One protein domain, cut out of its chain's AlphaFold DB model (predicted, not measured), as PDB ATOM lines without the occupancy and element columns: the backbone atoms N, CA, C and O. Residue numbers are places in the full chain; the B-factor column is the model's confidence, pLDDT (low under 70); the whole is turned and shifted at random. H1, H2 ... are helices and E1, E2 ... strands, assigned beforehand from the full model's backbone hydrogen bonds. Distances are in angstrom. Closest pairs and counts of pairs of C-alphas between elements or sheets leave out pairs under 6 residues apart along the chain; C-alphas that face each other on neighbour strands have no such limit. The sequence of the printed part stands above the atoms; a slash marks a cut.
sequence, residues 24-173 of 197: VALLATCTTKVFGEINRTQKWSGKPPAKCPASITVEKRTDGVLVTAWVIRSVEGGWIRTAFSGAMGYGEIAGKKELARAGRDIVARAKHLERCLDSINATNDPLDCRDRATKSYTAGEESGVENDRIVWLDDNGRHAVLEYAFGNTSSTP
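What this domain is: This is residues 24 to 173 of the 197 residues of an uncharacterized protein of Geobacter sp. FeAm09 (UniProt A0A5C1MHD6). One twisted sheet of six strands has two long helices, H1 and H3, side by side over one face, and its other face is bare. H1 covers E2 and E3, H3 covers E3, E6 and E5, and short H2 makes a corner before H3. The printed part has 150 residues with three named helices and six named strands, in the order H1 E1 E2 E3 H2 H3 E4 E5 E6; the antiparallel sheet runs E1 E2 E3 E6 E5 E4, and the class is mixed, in two layers. The whole is compact, radius of gyration of the C-alphas 16.3 A, spanning 51 by 33 by 27 A.

How they stand to each other: H1, residues 24 to 41, is over E2, residues 64 to 75, and E3, residues 78 to 89, at a height over the sheet of 8.1 A; the closest C-alphas of H1 and E2 are those of Leu 27 and Ala 69, 5.5 A apart. E1, residues 55 to 60, E2 and E3 form a meander of two hairpins, each strand the antiparallel neighbour of the one before; N 57 and O 68, and N 69 and O 84, are within hydrogen-bond range at 2.9 A. H2, residues 90 to 94, only grazes the sheet. H3, residues 96 to 123, touches H2 only at the corner, Glu 92 and Glu 98 having the closest C-alphas, 4.9 A. H3 touches H1 at a shallow tilt of 20 degrees, opposite ways, closest at C-alphas 32 and 103, 5.5 A. E4, residues 130 to 135, E5, residues 146 to 152, and E6, residues 160 to 167, form a second meander of two hairpins, with N 150 and O 132 at 2.9 A and N 164 and O 149 at 2.8 A. E6 is the antiparallel neighbour of E3, N 83 and O 163 being 2.8 A apart. In H1, H2 and H3 every O i to N i+4 pair is within hydrogen-bond range.

Where its parts are: H1 begins at C-alpha 24 (2.130, 51.078, 30.278) and is 25.8 A long; E2 is 35.8 A, E3 37.2 A and H3 40.5 A. E6 ends at C-alpha 167 (-2.186, 33.547, 25.058).

The domain as a whole: The C-alphas of Lys 97 and Glu 141, the two farthest apart, are 54.1 A from each other. The printed part has no cut; H1 to E1 is a long link. Residues 133 to 145, 155 to 158 and 169 to 172 have pLDDT under 70.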
ATOM      1  N   VAL A  24       1.885  50.080  31.327       92.25
ATOM      2  CA  VAL A  24       2.130  51.078  30.278       92.25
ATOM      3  C   VAL A  24       2.908  52.283  30.809       92.25
ATOM      4  O   VAL A  24       3.917  52.684  30.223       92.25
ATOM      5  N   ALA A  25       2.524  52.818  31.971       92.25
ATOM      6  CA  ALA A  25       3.236  53.929  32.606       92.25
ATOM      7  C   ALA A  25       4.684  53.565  32.998       92.25
ATOM      8  O   ALA A  25       5.611  54.378  32.868       92.25
ATOM      9  N   LEU A  26       4.900  52.328  33.457       93.94
ATOM     10  CA  LEU A  26       6.224  51.816  33.799       93.94
ATOM     11  C   LEU A  26       7.094  51.655  32.547       93.94
ATOM     12  O   LEU A  26       8.241  52.106  32.542       93.94
ATOM     13  N   LEU A  27       6.548  51.078  31.475       95.44
ATOM     14  CA  LEU A  27       7.241  50.892  30.199       95.44
ATOM     15  C   LEU A  27       7.594  52.234  29.539       95.44
ATOM     16  O   LEU A  27       8.712  52.409  29.046       95.44
ATOM     17  N   ALA A  28       6.712  53.231  29.617       95.19
ATOM     18  CA  ALA A  28       7.012  54.595  29.180       95.19
ATOM     19  C   ALA A  28       8.137  55.235  30.012       95.19
ATOM     20  O   ALA A  28       9.032  55.897  29.478       95.19
ATOM     21  N   THR A  29       8.162  54.987  31.323       95.25
ATOM     22  CA  THR A  29       9.264  55.431  32.190       95.25
ATOM     23  C   THR A  29      10.585  54.743  31.824       95.25
ATOM     24  O   THR A  29      11.633  55.388  31.800       95.25
ATOM     25  N   CYS A  30      10.564  53.447  31.509       96.06
ATOM     26  CA  CYS A  30      11.738  52.734  31.005       96.06
ATOM     27  C   CYS A  30      12.249  53.344  29.696       96.06
ATOM     28  O   CYS A  30      13.428  53.674  29.589       96.06
ATOM     29  N   THR A  31      11.340  53.574  28.752       95.56
ATOM     30  CA  THR A  31      11.613  54.182  27.446       95.56
ATOM     31  C   THR A  31      12.269  55.560  27.589       95.56
ATOM     32  O   THR A  31      13.334  55.819  27.032       95.56
ATOM     33  N   THR A  32      11.712  56.440  28.427       96.56
ATOM     34  CA  THR A  32      12.282  57.783  28.662       96.56
ATOM     35  C   THR A  32      13.659  57.759  29.325       96.56
ATOM     36  O   THR A  32      14.503  58.607  29.024       96.56
ATOM     37  N   LYS A  33      13.943  56.767  30.178       97.38
ATOM     38  CA  LYS A  33      15.282  56.579  30.758       97.38
ATOM     39  C   LYS A  33      16.325  56.167  29.716       97.38
ATOM     40  O   LYS A  33      17.465  56.609  29.841       97.38
ATOM     41  N   VAL A  34      15.954  55.383  28.701       97.50
ATOM     42  CA  VAL A  34      16.850  55.038  27.580       97.50
ATOM     43  C   VAL A  34      17.225  56.292  26.795       97.50
ATOM     44  O   VAL A  34      18.404  56.532  26.552       97.50
ATOM     45  N   PHE A  35      16.261  57.164  26.487       97.00
ATOM     46  CA  PHE A  35      16.571  58.453  25.857       97.00
ATOM     47  C   PHE A  35      17.483  59.326  26.728       97.00
ATOM     48  O   PHE A  35      18.407  59.956  26.220       97.00
ATOM     49  N   GLY A  36      17.276  59.328  28.049       97.06
ATOM     50  CA  GLY A  36      18.163  60.016  28.991       97.06
ATOM     51  C   GLY A  36      19.581  59.441  29.039       97.06
ATOM     52  O   GLY A  36      20.548  60.190  29.193       97.06
ATOM     53  N   GLU A  37      19.728  58.129  28.875       97.12
ATOM     54  CA  GLU A  37      21.031  57.493  28.705       97.12
ATOM     55  C   GLU A  37      21.702  57.969  27.419       97.12
ATOM     56  O   GLU A  37      22.809  58.500  27.494       97.12
ATOM     57  N   ILE A  38      21.012  57.859  26.281       97.00
ATOM     58  CA  ILE A  38      21.525  58.279  24.973       97.00
ATOM     59  C   ILE A  38      21.897  59.766  24.989       97.00
ATOM     60  O   ILE A  38      22.954  60.125  24.485       97.00
ATOM     61  N   ASN A  39      21.104  60.640  25.614       96.88
ATOM     62  CA  ASN A  39      21.465  62.053  25.775       96.88
ATOM     63  C   ASN A  39      22.816  62.229  26.488       96.88
ATOM     64  O   ASN A  39      23.636  63.054  26.086       96.88
ATOM     65  N   ARG A  40      23.056  61.458  27.552       96.12
ATOM     66  CA  ARG A  40      24.253  61.585  28.390       96.12
ATOM     67  C   ARG A  40      25.491  60.944  27.764       96.12
ATOM     68  O   ARG A  40      26.593  61.437  27.984       96.12
ATOM     69  N   THR A  41      25.330  59.827  27.061       95.88
ATOM     70  CA  THR A  41      26.443  58.982  26.591       95.88
ATOM     71  C   THR A  41      26.601  58.973  25.073       95.88
ATOM     72  O   THR A  41      27.595  58.443  24.580       95.88
ATOM     73  N   GLN A  42      25.624  59.519  24.343       94.81
ATOM     74  CA  GLN A  42      25.463  59.419  22.887       94.81
ATOM     75  C   GLN A  42      25.340  57.977  22.380       94.81
ATOM     76  O   GLN A  42      25.530  57.718  21.195       94.81
ATOM     77  N   LYS A  43      25.063  57.023  23.271       94.94
ATOM     78  CA  LYS A  43      25.078  55.589  22.985       94.94
ATOM     79  C   LYS A  43      23.937  54.897  23.706       94.94
ATOM     80  O   LYS A  43      23.561  55.285  24.808       94.94
ATOM     81  N   TRP A  44      23.465  53.811  23.118       95.25
ATOM     82  CA  TRP A  44      22.670  52.819  23.826       95.25
ATOM     83  C   TRP A  44      23.595  51.738  24.397       95.25
ATOM     84  O   TRP A  44      24.432  51.200  23.675       95.25
ATOM     85  N   SER A  45      23.487  51.418  25.685       94.69
ATOM     86  CA  SER A  45      24.333  50.414  26.348       94.69
ATOM     87  C   SER A  45      23.936  48.967  26.066       94.69
ATOM     88  O   SER A  45      24.706  48.062  26.384       94.69
ATOM     89  N   GLY A  46      22.745  48.729  25.507       93.75
ATOM     90  CA  GLY A  46      22.187  47.383  25.365       93.75
ATOM     91  C   GLY A  46      21.600  46.808  26.651       93.75
ATOM     92  O   GLY A  46      21.222  45.641  26.666       93.75
ATOM     93  N   LYS A  47      21.549  47.585  27.740       94.12
ATOM     94  CA  LYS A  47      21.074  47.122  29.048       94.12
ATOM     95  C   LYS A  47      19.869  47.940  29.495       94.12
ATOM     96  O   LYS A  47      19.950  49.166  29.475       94.12
ATOM     97  N   PRO A  48      18.784  47.301  29.968       93.00
ATOM     98  CA  PRO A  48      17.661  48.031  30.538       93.00
ATOM     99  C   PRO A  48      18.114  49.013  31.633       93.00
ATOM    100  O   PRO A  48      18.991  48.672  32.437       93.00
ATOM    101  N   PRO A  49      17.526  50.224  31.709       93.06
ATOM    102  CA  PRO A  49      17.824  51.173  32.770       93.06
ATOM    103  C   PRO A  49      17.639  50.559  34.157       93.06
ATOM    104  O   PRO A  49      16.765  49.720  34.372       93.06
ATOM    105  N   ALA A  50      18.408  51.033  35.140       88.88
ATOM    106  CA  ALA A  50      18.300  50.536  36.508       88.88
ATOM    107  C   ALA A  50      16.843  50.579  37.013       88.88
ATOM    108  O   ALA A  50      16.156  51.608  36.910       88.88
ATOM    109  N   LYS A  51      16.404  49.456  37.599       86.56
ATOM    110  CA  LYS A  51      15.040  49.230  38.107       86.56
ATOM    111  C   LYS A  51      13.949  49.198  37.022       86.56
ATOM    112  O   LYS A  51      12.778  49.350  37.353       86.56
ATOM    113  N   CYS A  52      14.308  49.038  35.748       91.56
ATOM    114  CA  CYS A  52      13.358  48.712  34.691       91.56
ATOM    115  C   CYS A  52      13.238  47.181  34.568       91.56
ATOM    116  O   CYS A  52      14.246  46.545  34.260       91.56
ATOM    117  N   PRO A  53      12.056  46.577  34.796       89.69
ATOM    118  CA  PRO A  53      11.868  45.131  34.641       89.69
ATOM    119  C   PRO A  53      11.640  44.706  33.182       89.69
ATOM    120  O   PRO A  53      11.432  43.526  32.921       89.69
ATOM    121  N   ALA A  54      11.631  45.657  32.247       92.75
ATOM    122  CA  ALA A  54      11.305  45.418  30.852       92.75
ATOM    123  C   ALA A  54      12.517  44.953  30.041       92.75
ATOM    124  O   ALA A  54      13.642  45.426  30.234       92.75
ATOM    125  N   SER A  55      12.248  44.095  29.066       93.88
ATOM    126  CA  SER A  55      13.109  43.935  27.902       93.88
ATOM    127  C   SER A  55      13.012  45.191  27.034       93.88
ATOM    128  O   SER A  55      11.966  45.839  26.997       93.88
ATOM    129  N   ILE A  56      14.118  45.574  26.388       94.00
ATOM    130  CA  ILE A  56      14.205  46.812  25.607       94.00
ATOM    131  C   ILE A  56      14.920  46.558  24.288       94.00
ATOM    132  O   ILE A  56      16.027  46.016  24.271       94.00
ATOM    133  N   THR A  57      14.323  47.049  23.209       93.19
ATOM    134  CA  THR A  57      14.966  47.229  21.910       93.19
ATOM    135  C   THR A  57      15.006  48.707  21.567       93.19
ATOM    136  O   THR A  57      14.198  49.515  22.029       93.19
ATOM    137  N   VAL A  58      16.022  49.070  20.793       93.88
ATOM    138  CA  VAL A  58      16.231  50.435  20.335       93.88
ATOM    139  C   VAL A  58      16.502  50.371  18.848       93.88
ATOM    140  O   VAL A  58      17.341  49.590  18.404       93.88
ATOM    141  N   GLU A  59      15.809  51.206  18.096       92.38
ATOM    142  CA  GLU A  59      15.913  51.293  16.650       92.38
ATOM    143  C   GLU A  59      16.327  52.701  16.250       92.38
ATOM    144  O   GLU A  59      15.862  53.713  16.788       92.38
ATOM    145  N   LYS A  60      17.220  52.765  15.271       90.19
ATOM    146  CA  LYS A  60      17.608  53.995  14.612       90.19
ATOM    147  C   LYS A  60      16.554  54.351  13.566       90.19
ATOM    148  O   LYS A  60      16.200  53.532  12.719       90.19
ATOM    149  N   ARG A  61      16.122  55.608  13.586       86.19
ATOM    150  CA  ARG A  61      15.274  56.215  12.558       86.19
ATOM    151  C   ARG A  61      16.038  57.303  11.816       86.19
ATOM    152  O   ARG A  61      17.063  57.785  12.290       86.19
ATOM    153  N   THR A  62      15.520  57.710  10.661       84.94
ATOM    154  CA  THR A  62      16.087  58.803   9.858       84.94
ATOM    155  C   THR A  62      16.243  60.095  10.663       84.94
ATOM    156  O   THR A  62      17.243  60.793  10.535       84.94
ATOM    157  N   ASP A  63      15.264  60.395  11.511       86.12
ATOM    158  CA  ASP A  63      15.121  61.644  12.256       86.12
ATOM    159  C   ASP A  63      15.306  61.483  13.771       86.12
ATOM    160  O   ASP A  63      15.212  62.464  14.513       86.12
ATOM    161  N   GLY A  64      15.599  60.273  14.253       90.88
ATOM    162  CA  GLY A  64      15.675  60.022  15.683       90.88
ATOM    163  C   GLY A  64      15.884  58.571  16.079       90.88
ATOM    164  O   GLY A  64      16.589  57.796  15.428       90.88
ATOM    165  N   VAL A  65      15.281  58.222  17.208       92.31
ATOM    166  CA  VAL A  65      15.372  56.904  17.828       92.31
ATOM    167  C   VAL A  65      13.982  56.472  18.274       92.31
ATOM    168  O   VAL A  65      13.236  57.263  18.853       92.31
ATOM    169  N   LEU A  66      13.654  55.210  18.020       92.94
ATOM    170  CA  LEU A  66      12.506  54.531  18.604       92.94
ATOM    171  C   LEU A  66      13.004  53.587  19.698       92.94
ATOM    172  O   LEU A  66      14.013  52.906  19.529       92.94
ATOM    173  N   VAL A  67      12.308  53.566  20.826       94.31
ATOM    174  CA  VAL A  67      12.580  52.643  21.924       94.31
ATOM    175  C   VAL A  67      11.312  51.859  22.200       94.31
ATOM    176  O   VAL A  67      10.266  52.460  22.448       94.31
ATOM    177  N   THR A  68      11.436  50.537  22.212       94.06
ATOM    178  CA  THR A  68      10.348  49.617  22.538       94.06
ATOM    179  C   THR A  68      10.702  48.887  23.819       94.06
ATOM    180  O   THR A  68      11.728  48.212  23.900       94.06
ATOM    181  N   ALA A  69       9.869  49.045  24.843       94.69
ATOM    182  CA  ALA A  69      10.007  48.367  26.122       94.69
ATOM    183  C   ALA A  69       8.825  47.422  26.323       94.69
ATOM    184  O   ALA A  69       7.681  47.836  26.151       94.69
ATOM    185  N   TRP A  70       9.078  46.179  26.733       94.19
ATOM    186  CA  TRP A  70       8.007  45.219  26.992       94.19
ATOM    187  C   TRP A  70       8.262  44.339  28.205       94.19
ATOM    188  O   TRP A  70       9.398  44.076  28.600       94.19
ATOM    189  N   VAL A  71       7.166  43.869  28.787       92.75
ATOM    190  CA  VAL A  71       7.155  42.885  29.867       92.75
ATOM    191  C   VAL A  71       6.228  41.742  29.503       92.75
ATOM    192  O   VAL A  71       5.257  41.917  28.769       92.75
ATOM    193  N   ILE A  72       6.541  40.574  30.047       89.38
ATOM    194  CA  ILE A  72       5.696  39.391  29.989       89.38
ATOM    195  C   ILE A  72       5.329  39.038  31.424       89.38
ATOM    196  O   ILE A  72       6.208  38.908  32.278       89.38
ATOM    197  N   ARG A  73       4.036  38.887  31.693       87.25
ATOM    198  CA  ARG A  73       3.505  38.444  32.980       87.25
ATOM    199  C   ARG A  73       2.802  37.108  32.802       87.25
ATOM    200  O   ARG A  73       1.949  36.969  31.931       87.25
ATOM    201  N   SER A  74       3.132  36.143  33.652       84.56
ATOM    202  CA  SER A  74       2.324  34.933  33.799       84.56
ATOM    203  C   SER A  74       0.994  35.291  34.459       84.56
ATOM    204  O   SER A  74       0.966  36.049  35.430       84.56
ATOM    205  N   VAL A  75      -0.092  34.726  33.945       82.56
ATOM    206  CA  VAL A  75      -1.433  34.822  34.530       82.56
ATOM    207  C   VAL A  75      -2.046  33.433  34.632       82.56
ATOM    208  O   VAL A  75      -1.537  32.472  34.052       82.56
ATOM    209  N   GLU A  76      -3.128  33.301  35.394       80.69
ATOM    210  CA  GLU A  76      -3.863  32.041  35.449       80.69
ATOM    211  C   GLU A  76      -4.320  31.646  34.037       80.69
ATOM    212  O   GLU A  76      -4.981  32.419  33.346       80.69
ATOM    213  N   GLY A  77      -3.908  30.459  33.587       76.88
ATOM    214  CA  GLY A  77      -4.251  29.950  32.261       76.88
ATOM    215  C   GLY A  77      -3.468  30.560  31.094       76.88
ATOM    216  O   GLY A  77      -3.893  30.366  29.957       76.88
ATOM    217  N   GLY A  78      -2.357  31.277  31.326       83.56
ATOM    218  CA  GLY A  78      -1.559  31.798  30.217       83.56
ATOM    219  C   GLY A  78      -0.525  32.869  30.553       83.56
ATOM    220  O   GLY A  78       0.115  32.880  31.609       83.56
ATOM    221  N   TRP A  79      -0.350  33.790  29.614       85.81
ATOM    222  CA  TRP A  79       0.548  34.931  29.730       85.81
ATOM    223  C   TRP A  79      -0.058  36.180  29.097       85.81
ATOM    224  O   TRP A  79      -0.925  36.108  28.226       85.81
ATOM    225  N   ILE A  80       0.445  37.331  29.534       87.56
ATOM    226  CA  ILE A  80       0.177  38.645  28.958       87.56
ATOM    227  C   ILE A  80       1.511  39.287  28.600       87.56
ATOM    228  O   ILE A  80       2.424  39.318  29.427       87.56
ATOM    229  N   ARG A  81       1.618  39.824  27.388       89.69
ATOM    230  CA  ARG A  81       2.719  40.674  26.954       89.69
ATOM    231  C   ARG A  81       2.191  42.082  26.728       89.69
ATOM    232  O   ARG A  81       1.291  42.285  25.922       89.69
ATOM    233  N   THR A  82       2.808  43.047  27.395       92.12
ATOM    234  CA  THR A  82       2.536  44.472  27.184       92.12
ATOM    235  C   THR A  82       3.803  45.113  26.653       92.12
ATOM    236  O   THR A  82       4.855  44.996  27.288       92.12
ATOM    237  N   ALA A  83       3.715  45.788  25.511       93.19
ATOM    238  CA  ALA A  83       4.817  46.534  24.924       93.19
ATOM    239  C   ALA A  83       4.417  47.983  24.674       93.19
ATOM    240  O   ALA A  83       3.337  48.271  24.169       93.19
ATOM    241  N   PHE A  84       5.312  48.901  25.008       93.69
ATOM    242  CA  PHE A  84       5.160  50.313  24.712       93.69
ATOM    243  C   PHE A  84       6.339  50.771  23.866       93.69
ATOM    244  O   PHE A  84       7.496  50.590  24.254       93.69
ATOM    245  N   SER A  85       6.026  51.395  22.738       92.81
ATOM    246  CA  SER A  85       6.996  52.004  21.835       92.81
ATOM    247  C   SER A  85       6.848  53.517  21.884       92.81
ATOM    248  O   SER A  85       5.739  54.035  21.745       92.81
ATOM    249  N   GLY A  86       7.957  54.229  22.066       92.81
ATOM    250  CA  GLY A  86       8.002  55.690  22.020       92.81
ATOM    251  C   GLY A  86       9.175  56.183  21.184       92.81
ATOM    252  O   GLY A  86      10.260  55.603  21.235       92.81
ATOM    253  N   ALA A  87       8.967  57.261  20.428       92.19
ATOM    254  CA  ALA A  87       9.990  57.884  19.591       92.19
ATOM    255  C   ALA A  87      10.437  59.250  20.135       92.19
ATOM    256  O   ALA A  87       9.637  60.004  20.689       92.19
ATOM    257  N   MET A  88      11.708  59.591  19.923       92.69
ATOM    258  CA  MET A  88      12.213  60.962  20.045       92.69
ATOM    259  C   MET A  88      13.111  61.307  18.864       92.69
ATOM    260  O   MET A  88      13.923  60.484  18.431       92.69
ATOM    261  N   GLY A  89      13.009  62.545  18.384       92.19
ATOM    262  CA  GLY A  89      13.918  63.068  17.367       92.19
ATOM    263  C   GLY A  89      15.329  63.307  17.916       92.19
ATOM    264  O   GLY A  89      15.500  63.576  19.107       92.19
ATOM    265  N   TYR A  90      16.359  63.286  17.065       92.81
ATOM    266  CA  TYR A  90      17.746  63.522  17.507       92.81
ATOM    267  C   TYR A  90      17.926  64.866  18.224       92.81
ATOM    268  O   TYR A  90      18.558  64.918  19.279       92.81
ATOM    269  N   GLY A  91      17.302  65.930  17.711       92.06
ATOM    270  CA  GLY A  91      17.312  67.247  18.351       92.06
ATOM    271  C   GLY A  91      16.608  67.270  19.713       92.06
ATOM    272  O   GLY A  91      17.074  67.952  20.628       92.06
ATOM    273  N   GLU A  92      15.537  66.487  19.887       93.81
ATOM    274  CA  GLU A  92      14.863  66.343  21.183       93.81
ATOM    275  C   GLU A  92      15.757  65.612  22.187       93.81
ATOM    276  O   GLU A  92      15.853  66.023  23.341       93.81
ATOM    277  N   ILE A  93      16.464  64.573  21.736       95.56
ATOM    278  CA  ILE A  93      17.395  63.817  22.576       95.56
ATOM    279  C   ILE A  93      18.623  64.661  22.924       95.56
ATOM    280  O   ILE A  93      19.141  64.526  24.023       95.56
ATOM    281  N   ALA A  94      19.114  65.528  22.034       94.38
ATOM    282  CA  ALA A  94      20.341  66.298  22.250       94.38
ATOM    283  C   ALA A  94      20.232  67.332  23.390       94.38
ATOM    284  O   ALA A  94      21.192  67.542  24.139       94.38
ATOM    285  N   GLY A  95      19.081  67.996  23.520       93.25
ATOM    286  CA  GLY A  95      18.875  69.094  24.465       93.25
ATOM    287  C   GLY A  95      18.234  68.646  25.780       93.25
ATOM    288  O   GLY A  95      17.225  67.956  25.782       93.25
ATOM    289  N   LYS A  96      18.769  69.068  26.938       93.44
ATOM    290  CA  LYS A  96      18.213  68.676  28.255       93.44
ATOM    291  C   LYS A  96      16.756  69.118  28.448       93.44
ATOM    292  O   LYS A  96      15.971  68.406  29.075       93.44
ATOM    293  N   LYS A  97      16.402  70.312  27.961       96.19
ATOM    294  CA  LYS A  97      15.056  70.883  28.113       96.19
ATOM    295  C   LYS A  97      14.073  70.192  27.173       96.19
ATOM    296  O   LYS A  97      12.958  69.864  27.580       96.19
ATOM    297  N   GLU A  98      14.505  69.974  25.941       95.44
ATOM    298  CA  GLU A  98      13.776  69.309  24.872       95.44
ATOM    299  C   GLU A  98      13.512  67.849  25.251       95.44
ATOM    300  O   GLU A  98      12.354  67.438  25.253       95.44
ATOM    301  N   LEU A  99      14.530  67.135  25.739       96.25
ATOM    302  CA  LEU A  99      14.433  65.777  26.272       96.25
ATOM    303  C   LEU A  99      13.399  65.692  27.396       96.25
ATOM    304  O   LEU A  99      12.525  64.830  27.382       96.25
ATOM    305  N   ALA A 100      13.469  66.595  28.379       97.00
ATOM    306  CA  ALA A 100      12.522  66.592  29.490       97.00
ATOM    307  C   ALA A 100      11.084  66.882  29.022       97.00
ATOM    308  O   ALA A 100      10.131  66.331  29.573       97.00
ATOM    309  N   ARG A 101      10.910  67.750  28.017       96.25
ATOM    310  CA  ARG A 101       9.603  68.044  27.417       96.25
ATOM    311  C   ARG A 101       9.061  66.838  26.652       96.25
ATOM    312  O   ARG A 101       7.931  66.443  26.918       96.25
ATOM    313  N   ALA A 102       9.859  66.256  25.761       94.44
ATOM    314  CA  ALA A 102       9.494  65.074  24.988       94.44
ATOM    315  C   ALA A 102       9.207  63.877  25.906       94.44
ATOM    316  O   ALA A 102       8.224  63.176  25.718       94.44
ATOM    317  N   GLY A 103       9.986  63.697  26.977       95.62
ATOM    318  CA  GLY A 103       9.752  62.634  27.955       95.62
ATOM    319  C   GLY A 103       8.407  62.763  28.674       95.62
ATOM    320  O   GLY A 103       7.698  61.771  28.825       95.62
ATOM    321  N   ARG A 104       8.007  63.981  29.068       96.00
ATOM    322  CA  ARG A 104       6.667  64.218  29.638       96.00
ATOM    323  C   ARG A 104       5.554  63.947  28.629       96.00
ATOM    324  O   ARG A 104       4.530  63.393  29.014       96.00
ATOM    325  N   ASP A 105       5.759  64.323  27.368       94.44
ATOM    326  CA  ASP A 105       4.812  64.058  26.280       94.44
ATOM    327  C   ASP A 105       4.629  62.546  26.052       94.44
ATOM    328  O   ASP A 105       3.500  62.068  26.041       94.44
ATOM    329  N   ILE A 106       5.717  61.767  26.009       94.19
ATOM    330  CA  ILE A 106       5.670  60.296  25.918       94.19
ATOM    331  C   ILE A 106       4.880  59.682  27.081       94.19
ATOM    332  O   ILE A 106       4.024  58.831  26.859       94.19
ATOM    333  N   VAL A 107       5.122  60.120  28.321       94.75
ATOM    334  CA  VAL A 107       4.390  59.601  29.492       94.75
ATOM    335  C   VAL A 107       2.903  59.976  29.441       94.75
ATOM    336  O   VAL A 107       2.050  59.161  29.787       94.75
ATOM    337  N   ALA A 108       2.568  61.186  28.984       93.69
ATOM    338  CA  ALA A 108       1.177  61.599  28.808       93.69
ATOM    339  C   ALA A 108       0.462  60.756  27.737       93.69
ATOM    340  O   ALA A 108      -0.669  60.319  27.963       93.69
ATOM    341  N   ARG A 109       1.139  60.472  26.617       92.38
ATOM    342  CA  ARG A 109       0.650  59.586  25.546       92.38
ATOM    343  C   ARG A 109       0.464  58.156  26.030       92.38
ATOM    344  O   ARG A 109      -0.568  57.563  25.754       92.38
ATOM    345  N   ALA A 110       1.406  57.633  26.808       93.56
ATOM    346  CA  ALA A 110       1.300  56.313  27.419       93.56
ATOM    347  C   ALA A 110       0.044  56.200  28.292       93.56
ATOM    348  O   ALA A 110      -0.757  55.291  28.105       93.56
ATOM    349  N   LYS A 111      -0.202  57.191  29.159       93.00
ATOM    350  CA  LYS A 111      -1.431  57.254  29.965       93.00
ATOM    351  C   LYS A 111      -2.694  57.341  29.101       93.00
ATOM    352  O   LYS A 111      -3.769  56.934  29.528       93.00
ATOM    353  N   HIS A 112      -2.616  57.958  27.925       92.06
ATOM    354  CA  HIS A 112      -3.734  58.014  26.982       92.06
ATOM    355  C   HIS A 112      -4.010  56.650  26.361       92.06
ATOM    356  O   HIS A 112      -5.137  56.175  26.445       92.06
ATOM    357  N   LEU A 113      -2.978  56.003  25.825       92.06
ATOM    358  CA  LEU A 113      -3.064  54.665  25.246       92.06
ATOM    359  C   LEU A 113      -3.534  53.621  26.263       92.06
ATOM    360  O   LEU A 113      -4.342  52.769  25.915       92.06
ATOM    361  N   GLU A 114      -3.101  53.731  27.521       92.69
ATOM    362  CA  GLU A 114      -3.596  52.908  28.632       92.69
ATOM    363  C   GLU A 114      -5.119  53.033  28.787       92.69
ATOM    364  O   GLU A 114      -5.812  52.023  28.789       92.69
ATOM    365  N   ARG A 115      -5.665  54.261  28.796       91.50
ATOM    366  CA  ARG A 115      -7.126  54.470  28.860       91.50
ATOM    367  C   ARG A 115      -7.857  53.880  27.658       91.50
ATOM    368  O   ARG A 115      -8.952  53.353  27.824       91.50
ATOM    369  N   CYS A 116      -7.276  53.982  26.464       90.75
ATOM    370  CA  CYS A 116      -7.856  53.378  25.269       90.75
ATOM    371  C   CYS A 116      -7.864  51.851  25.364       90.75
ATOM    372  O   CYS A 116      -8.898  51.244  25.107       90.75
ATOM    373  N   LEU A 117      -6.762  51.227  25.791       89.75
ATOM    374  CA  LEU A 117      -6.704  49.779  26.001       89.75
ATOM    375  C   LEU A 117      -7.720  49.325  27.058       89.75
ATOM    376  O   LEU A 117      -8.451  48.365  26.824       89.75
ATOM    377  N   ASP A 118      -7.802  50.030  28.185       89.56
ATOM    378  CA  ASP A 118      -8.763  49.723  29.245       89.56
ATOM    379  C   ASP A 118     -10.212  49.830  28.729       89.56
ATOM    380  O   ASP A 118     -11.029  48.950  29.002       89.56
ATOM    381  N   SER A 119     -10.526  50.853  27.924       87.69
ATOM    382  CA  SER A 119     -11.836  51.027  27.277       87.69
ATOM    383  C   SER A 119     -12.148  49.924  26.259       87.69
ATOM    384  O   SER A 119     -13.240  49.358  26.260       87.69
ATOM    385  N   ILE A 120     -11.178  49.531  25.429       86.12
ATOM    386  CA  ILE A 120     -11.331  48.420  24.478       86.12
ATOM    387  C   ILE A 120     -11.590  47.108  25.225       86.12
ATOM    388  O   ILE A 120     -12.475  46.343  24.847       86.12
ATOM    389  N   ASN A 121     -10.852  46.853  26.304       84.12
ATOM    390  CA  ASN A 121     -11.014  45.641  27.099       84.12
ATOM    391  C   ASN A 121     -12.346  45.619  27.867       84.12
ATOM    392  O   ASN A 121     -12.921  44.546  28.040       84.12
ATOM    393  N   ALA A 122     -12.849  46.775  28.309       86.00
ATOM    394  CA  ALA A 122     -14.095  46.872  29.066       86.00
ATOM    395  C   ALA A 122     -15.350  46.889  28.178       86.00
ATOM    396  O   ALA A 122     -16.334  46.216  28.487       86.00
ATOM    397  N   THR A 123     -15.338  47.670  27.095       87.62
ATOM    398  CA  THR A 123     -16.531  47.974  26.284       87.62
ATOM    399  C   THR A 123     -16.303  47.867  24.777       87.62
ATOM    400  O   THR A 123     -17.218  48.164  24.012       87.62
ATOM    401  N   ASN A 124     -15.122  47.423  24.331       85.44
ATOM    402  CA  ASN A 124     -14.740  47.336  22.915       85.44
ATOM    403  C   ASN A 124     -14.869  48.683  22.167       85.44
ATOM    404  O   ASN A 124     -15.186  48.709  20.979       85.44
ATOM    405  N   ASP A 125     -14.620  49.790  22.876       84.62
ATOM    406  CA  ASP A 125     -14.602  51.156  22.341       84.62
ATOM    407  C   ASP A 125     -13.163  51.709  22.384       84.62
ATOM    408  O   ASP A 125     -12.618  51.862  23.484       84.62
ATOM    409  N   PRO A 126     -12.528  52.005  21.232       84.25
ATOM    410  CA  PRO A 126     -11.170  52.542  21.171       84.25
ATOM    411  C   PRO A 126     -11.056  54.019  21.571       84.25
ATOM    412  O   PRO A 126      -9.940  54.539  21.606       84.25
ATOM    413  N   LEU A 127     -12.163  54.690  21.912       88.56
ATOM    414  CA  LEU A 127     -12.217  56.126  22.181       88.56
ATOM    415  C   LEU A 127     -11.716  56.925  20.965       88.56
ATOM    416  O   LEU A 127     -12.162  56.720  19.839       88.56
ATOM    417  N   ASP A 128     -10.790  57.855  21.190       86.44
ATOM    418  CA  ASP A 128     -10.098  58.630  20.164       86.44
ATOM    419  C   ASP A 128      -8.815  57.948  19.650       86.44
ATOM    420  O   ASP A 128      -8.127  58.505  18.791       86.44
ATOM    421  N   CYS A 129      -8.485  56.747  20.138       87.62
ATOM    422  CA  CYS A 129      -7.364  55.963  19.631       87.62
ATOM    423  C   CYS A 129      -7.742  55.155  18.382       87.62
ATOM    424  O   CYS A 129      -8.906  54.865  18.102       87.62
ATOM    425  N   ARG A 130      -6.721  54.731  17.635       85.06
ATOM    426  CA  ARG A 130      -6.853  53.687  16.613       85.06
ATOM    427  C   ARG A 130      -6.574  52.327  17.261       85.06
ATOM    428  O   ARG A 130      -5.661  52.223  18.079       85.06
ATOM    429  N   ASP A 131      -7.338  51.304  16.880       81.88
ATOM    430  CA  ASP A 131      -7.158  49.911  17.316       81.88
ATOM    431  C   ASP A 131      -7.118  48.972  16.106       81.88
ATOM    432  O   ASP A 131      -7.891  49.118  15.152       81.88
ATOM    433  N   ARG A 132      -6.225  47.985  16.161       76.38
ATOM    434  CA  ARG A 132      -6.201  46.835  15.261       76.38
ATOM    435  C   ARG A 132      -5.986  45.577  16.089       76.38
ATOM    436  O   ARG A 132      -4.941  45.407  16.710       76.38
ATOM    437  N   ALA A 133      -6.930  44.649  15.994       59.47
ATOM    438  CA  ALA A 133      -6.780  43.305  16.531       59.47
ATOM    439  C   ALA A 133      -6.376  42.333  15.415       59.47
ATOM    440  O   ALA A 133      -7.058  42.247  14.389       59.47
ATOM    441  N   THR A 134      -5.297  41.579  15.616       54.00
ATOM    442  CA  THR A 134      -4.905  40.480  14.725       54.00
ATOM    443  C   THR A 134      -4.904  39.184  15.534       54.00
ATOM    444  O   THR A 134      -4.300  39.099  16.598       54.00
ATOM    445  N   LYS A 135      -5.622  38.165  15.053       44.28
ATOM    446  CA  LYS A 135      -5.613  36.820  15.644       44.28
ATOM    447  C   LYS A 135      -4.800  35.906  14.744       44.28
ATOM    448  O   LYS A 135      -5.269  35.597  13.650       44.28
ATOM    449  N   SER A 136      -3.625  35.460  15.176       45.22
ATOM    450  CA  SER A 136      -2.902  34.406  14.455       45.22
ATOM    451  C   SER A 136      -1.720  33.848  15.244       45.22
ATOM    452  O   SER A 136      -0.742  34.563  15.419       45.22
ATOM    453  N   TYR A 137      -1.764  32.553  15.586       49.12
ATOM    454  CA  TYR A 137      -0.723  31.576  15.227       49.12
ATOM    455  C   TYR A 137      -1.204  30.131  15.478       49.12
ATOM    456  O   TYR A 137      -2.084  29.896  16.304       49.12
ATOM    457  N   THR A 138      -0.621  29.164  14.764       43.88
ATOM    458  CA  THR A 138      -0.762  27.718  15.003       43.88
ATOM    459  C   THR A 138       0.635  27.164  15.285       43.88
ATOM    460  O   THR A 138       1.417  26.963  14.359       43.88
ATOM    461  N   ALA A 139       0.977  26.956  16.559       38.38
ATOM    462  CA  ALA A 139       2.170  26.202  16.949       38.38
ATOM    463  C   ALA A 139       1.774  24.733  17.160       38.38
ATOM    464  O   ALA A 139       0.696  24.465  17.681       38.38
ATOM    465  N   GLY A 140       2.601  23.796  16.693       42.28
ATOM    466  CA  GLY A 140       2.284  22.365  16.644       42.28
ATOM    467  C   GLY A 140       1.984  21.689  17.993       42.28
ATOM    468  O   GLY A 140       2.408  22.143  19.050       42.28
ATOM    469  N   GLU A 141       1.255  20.573  17.864       43.06
ATOM    470  CA  GLU A 141       0.750  19.565  18.824       43.06
ATOM    471  C   GLU A 141      -0.090  20.018  20.033       43.06
ATOM    472  O   GLU A 141      -1.048  19.318  20.357       43.06
ATOM    473  N   GLU A 142       0.118  21.202  20.613       52.00
ATOM    474  CA  GLU A 142      -0.827  21.793  21.575       52.00
ATOM    475  C   GLU A 142      -1.430  23.072  20.989       52.00
ATOM    476  O   GLU A 142      -0.741  24.057  20.736       52.00
ATOM    477  N   SER A 143      -2.740  23.060  20.734       55.22
ATOM    478  CA  SER A 143      -3.468  24.172  20.122       55.22
ATOM    479  C   SER A 143      -3.409  25.442  20.989       55.22
ATOM    480  O   SER A 143      -4.211  25.622  21.909       55.22
ATOM    481  N   GLY A 144      -2.435  26.298  20.670       59.28
ATOM    482  CA  GLY A 144      -2.216  27.693  21.075       59.28
ATOM    483  C   GLY A 144      -3.273  28.676  20.585       59.28
ATOM    484  O   GLY A 144      -3.648  28.600  19.419       59.28
ATOM    485  N   VAL A 145      -3.668  29.670  21.388       65.50
ATOM    486  CA  VAL A 145      -4.204  30.936  20.851       65.50
ATOM    487  C   VAL A 145      -3.375  32.102  21.377       65.50
ATOM    488  O   VAL A 145      -3.327  32.318  22.582       65.50
ATOM    489  N   GLU A 146      -2.763  32.868  20.474       73.62
ATOM    490  CA  GLU A 146      -2.230  34.207  20.747       73.62
ATOM    491  C   GLU A 146      -3.175  35.233  20.117       73.62
ATOM    492  O   GLU A 146      -3.504  35.157  18.927       73.62
ATOM    493  N   ASN A 147      -3.654  36.169  20.930       76.81
ATOM    494  CA  ASN A 147      -4.417  37.316  20.464       76.81
ATOM    495  C   ASN A 147      -3.567  38.559  20.663       76.81
ATOM    496  O   ASN A 147      -3.156  38.832  21.789       76.81
ATOM    497  N   ASP A 148      -3.372  39.309  19.587       79.19
ATOM    498  CA  ASP A 148      -2.631  40.560  19.591       79.19
ATOM    499  C   ASP A 148      -3.578  41.740  19.325       79.19
ATOM    500  O   ASP A 148      -4.451  41.694  18.446       79.19
ATOM    501  N   ARG A 149      -3.415  42.796  20.121       82.25
ATOM    502  CA  ARG A 149      -4.089  44.083  19.987       82.25
ATOM    503  C   ARG A 149      -3.049  45.187  19.943       82.25
ATOM    504  O   ARG A 149      -2.297  45.390  20.895       82.25
ATOM    505  N   ILE A 150      -3.085  45.961  18.869       86.69
ATOM    506  CA  ILE A 150      -2.225  47.121  18.680       86.69
ATOM    507  C   ILE A 150      -3.102  48.366  18.771       86.69
ATOM    508  O   ILE A 150      -3.979  48.584  17.935       86.69
ATOM    509  N   VAL A 151      -2.824  49.199  19.769       87.31
ATOM    510  CA  VAL A 151      -3.489  50.479  20.018       87.31
ATOM    511  C   VAL A 151      -2.483  51.597  19.782       87.31
ATOM    512  O   VAL A 151      -1.379  51.587  20.331       87.31
ATOM    513  N   TRP A 152      -2.842  52.588  18.973       87.50
ATOM    514  CA  TRP A 152      -1.954  53.716  18.696       87.50
ATOM    515  C   TRP A 152      -2.703  55.034  18.566       87.50
ATOM    516  O   TRP A 152      -3.907  55.087  18.307       87.50
ATOM    517  N   LEU A 153      -1.952  56.119  18.738       82.38
ATOM    518  CA  LEU A 153      -2.426  57.469  18.466       82.38
ATOM    519  C   LEU A 153      -2.041  57.860  17.040       82.38
ATOM    520  O   LEU A 153      -0.935  57.574  16.585       82.38
ATOM    521  N   ASP A 154      -2.946  58.542  16.343       70.25
ATOM    522  CA  ASP A 154      -2.583  59.292  15.143       70.25
ATOM    523  C   ASP A 154      -1.906  60.590  15.583       70.25
ATOM    524  O   ASP A 154      -2.553  61.468  16.156       70.25
ATOM    525  N   ASP A 155      -0.586  60.681  15.439       63.94
ATOM    526  CA  ASP A 155       0.169  61.701  16.162       63.94
ATOM    527  C   ASP A 155       1.184  62.500  15.350       63.94
ATOM    528  O   ASP A 155       2.226  62.898  15.872       63.94
ATOM    529  N   ASN A 156       0.858  62.834  14.098       59.25
ATOM    530  CA  ASN A 156       1.693  63.709  13.262       59.25
ATOM    531  C   ASN A 156       3.170  63.254  13.201       59.25
ATOM    532  O   ASN A 156       4.083  64.078  13.147       59.25
ATOM    533  N   GLY A 157       3.412  61.938  13.242       57.16
ATOM    534  CA  GLY A 157       4.745  61.337  13.145       57.16
ATOM    535  C   GLY A 157       5.474  61.125  14.479       57.16
ATOM    536  O   GLY A 157       6.626  60.683  14.464       57.16
ATOM    537  N   ARG A 158       4.825  61.371  15.623       66.00
ATOM    538  CA  ARG A 158       5.376  61.226  16.981       66.00
ATOM    539  C   ARG A 158       5.190  59.837  17.619       66.00
ATOM    540  O   ARG A 158       5.367  59.715  18.817       66.00
ATOM    541  N   HIS A 159       4.883  58.816  16.827       72.81
ATOM    542  CA  HIS A 159       4.878  57.375  17.113       72.81
ATOM    543  C   HIS A 159       4.936  56.960  18.596       72.81
ATOM    544  O   HIS A 159       5.993  56.588  19.119       72.81
ATOM    545  N   ALA A 160       3.767  56.965  19.242       88.94
ATOM    546  CA  ALA A 160       3.498  56.214  20.465       88.94
ATOM    547  C   ALA A 160       2.551  55.041  20.164       88.94
ATOM    548  O   ALA A 160       1.428  55.250  19.696       88.94
ATOM    549  N   VAL A 161       3.000  53.815  20.442       89.00
ATOM    550  CA  VAL A 161       2.222  52.590  20.196       89.00
ATOM    551  C   VAL A 161       2.219  51.710  21.436       89.00
ATOM    552  O   VAL A 161       3.247  51.542  22.092       89.00
ATOM    553  N   LEU A 162       1.056  51.148  21.737       90.00
ATOM    554  CA  LEU A 162       0.843  50.145  22.763       90.00
ATOM    555  C   LEU A 162       0.429  48.840  22.088       90.00
ATOM    556  O   LEU A 162      -0.577  48.786  21.391       90.00
ATOM    557  N   GLU A 163       1.204  47.791  22.313       89.75
ATOM    558  CA  GLU A 163       0.862  46.435  21.906       89.75
ATOM    559  C   GLU A 163       0.517  45.624  23.151       89.75
ATOM    560  O   GLU A 163       1.217  45.671  24.171       89.75
ATOM    561  N   TYR A 164      -0.584  44.899  23.065       88.19
ATOM    562  CA  TYR A 164      -1.122  44.090  24.133       88.19
ATOM    563  C   TYR A 164      -1.480  42.718  23.568       88.19
ATOM    564  O   TYR A 164      -2.421  42.583  22.785       88.19
ATOM    565  N   ALA A 165      -0.740  41.697  23.991       85.94
ATOM    566  CA  ALA A 165      -0.938  40.326  23.552       85.94
ATOM    567  C   ALA A 165      -1.215  39.395  24.734       85.94
ATOM    568  O   ALA A 165      -0.675  39.574  25.827       85.94
ATOM    569  N   PHE A 166      -2.049  38.380  24.520       83.94
ATOM    570  CA  PHE A 166      -2.310  37.336  25.509       83.94
ATOM    571  C   PHE A 166      -2.468  35.970  24.848       83.94
ATOM    572  O   PHE A 166      -3.007  35.865  23.743       83.94
ATOM    573  N   GLY A 167      -2.049  34.916  25.549       79.19
ATOM    574  CA  GLY A 167      -2.186  33.547  25.058       79.19
ATOM    575  C   GLY A 167      -2.152  32.478  26.143       79.19
ATOM    576  O   GLY A 167      -1.773  32.764  27.277       79.19
ATOM    577  N   ASN A 168      -2.602  31.265  25.804       73.50
ATOM    578  CA  ASN A 168      -2.991  30.237  26.781       73.50
ATOM    579  C   ASN A 168      -2.244  28.889  26.725       73.50
ATOM    580  O   ASN A 168      -2.308  28.168  27.718       73.50
ATOM    581  N   THR A 169      -1.559  28.513  25.632       61.47
ATOM    582  CA  THR A 169      -1.167  27.089  25.464       61.47
ATOM    583  C   THR A 169       0.236  26.729  24.948       61.47
ATOM    584  O   THR A 169       0.517  25.543  24.968       61.47
ATOM    585  N   SER A 170       1.177  27.618  24.571       54.47
ATOM    586  CA  SER A 170       2.590  27.179  24.367       54.47
ATOM    587  C   SER A 170       3.627  28.298  24.166       54.47
ATOM    588  O   SER A 170       3.375  29.248  23.432       54.47
ATOM    589  N   SER A 171       4.832  28.077  24.723       57.66
ATOM    590  CA  SER A 171       6.140  28.722  24.478       57.66
ATOM    591  C   SER A 171       6.242  30.241  24.680       57.66
ATOM    592  O   SER A 171       5.261  30.973  24.718       57.66
ATOM    593  N   THR A 172       7.462  30.710  24.932       62.97
ATOM    594  CA  THR A 172       7.791  32.115  25.196       62.97
ATOM    595  C   THR A 172       7.080  33.045  24.201       62.97
ATOM    596  O   THR A 172       7.222  32.815  23.000       62.97
ATOM    597  N   PRO A 173       6.343  34.073  24.667       71.25
ATOM    598  CA  PRO A 173       5.637  35.009  23.794       71.25
ATOM    599  C   PRO A 173       6.543  35.537  22.693       71.25
ATOM    600  O   PRO A 173       7.718  35.827  22.951       71.25
TER     601      PRO A 173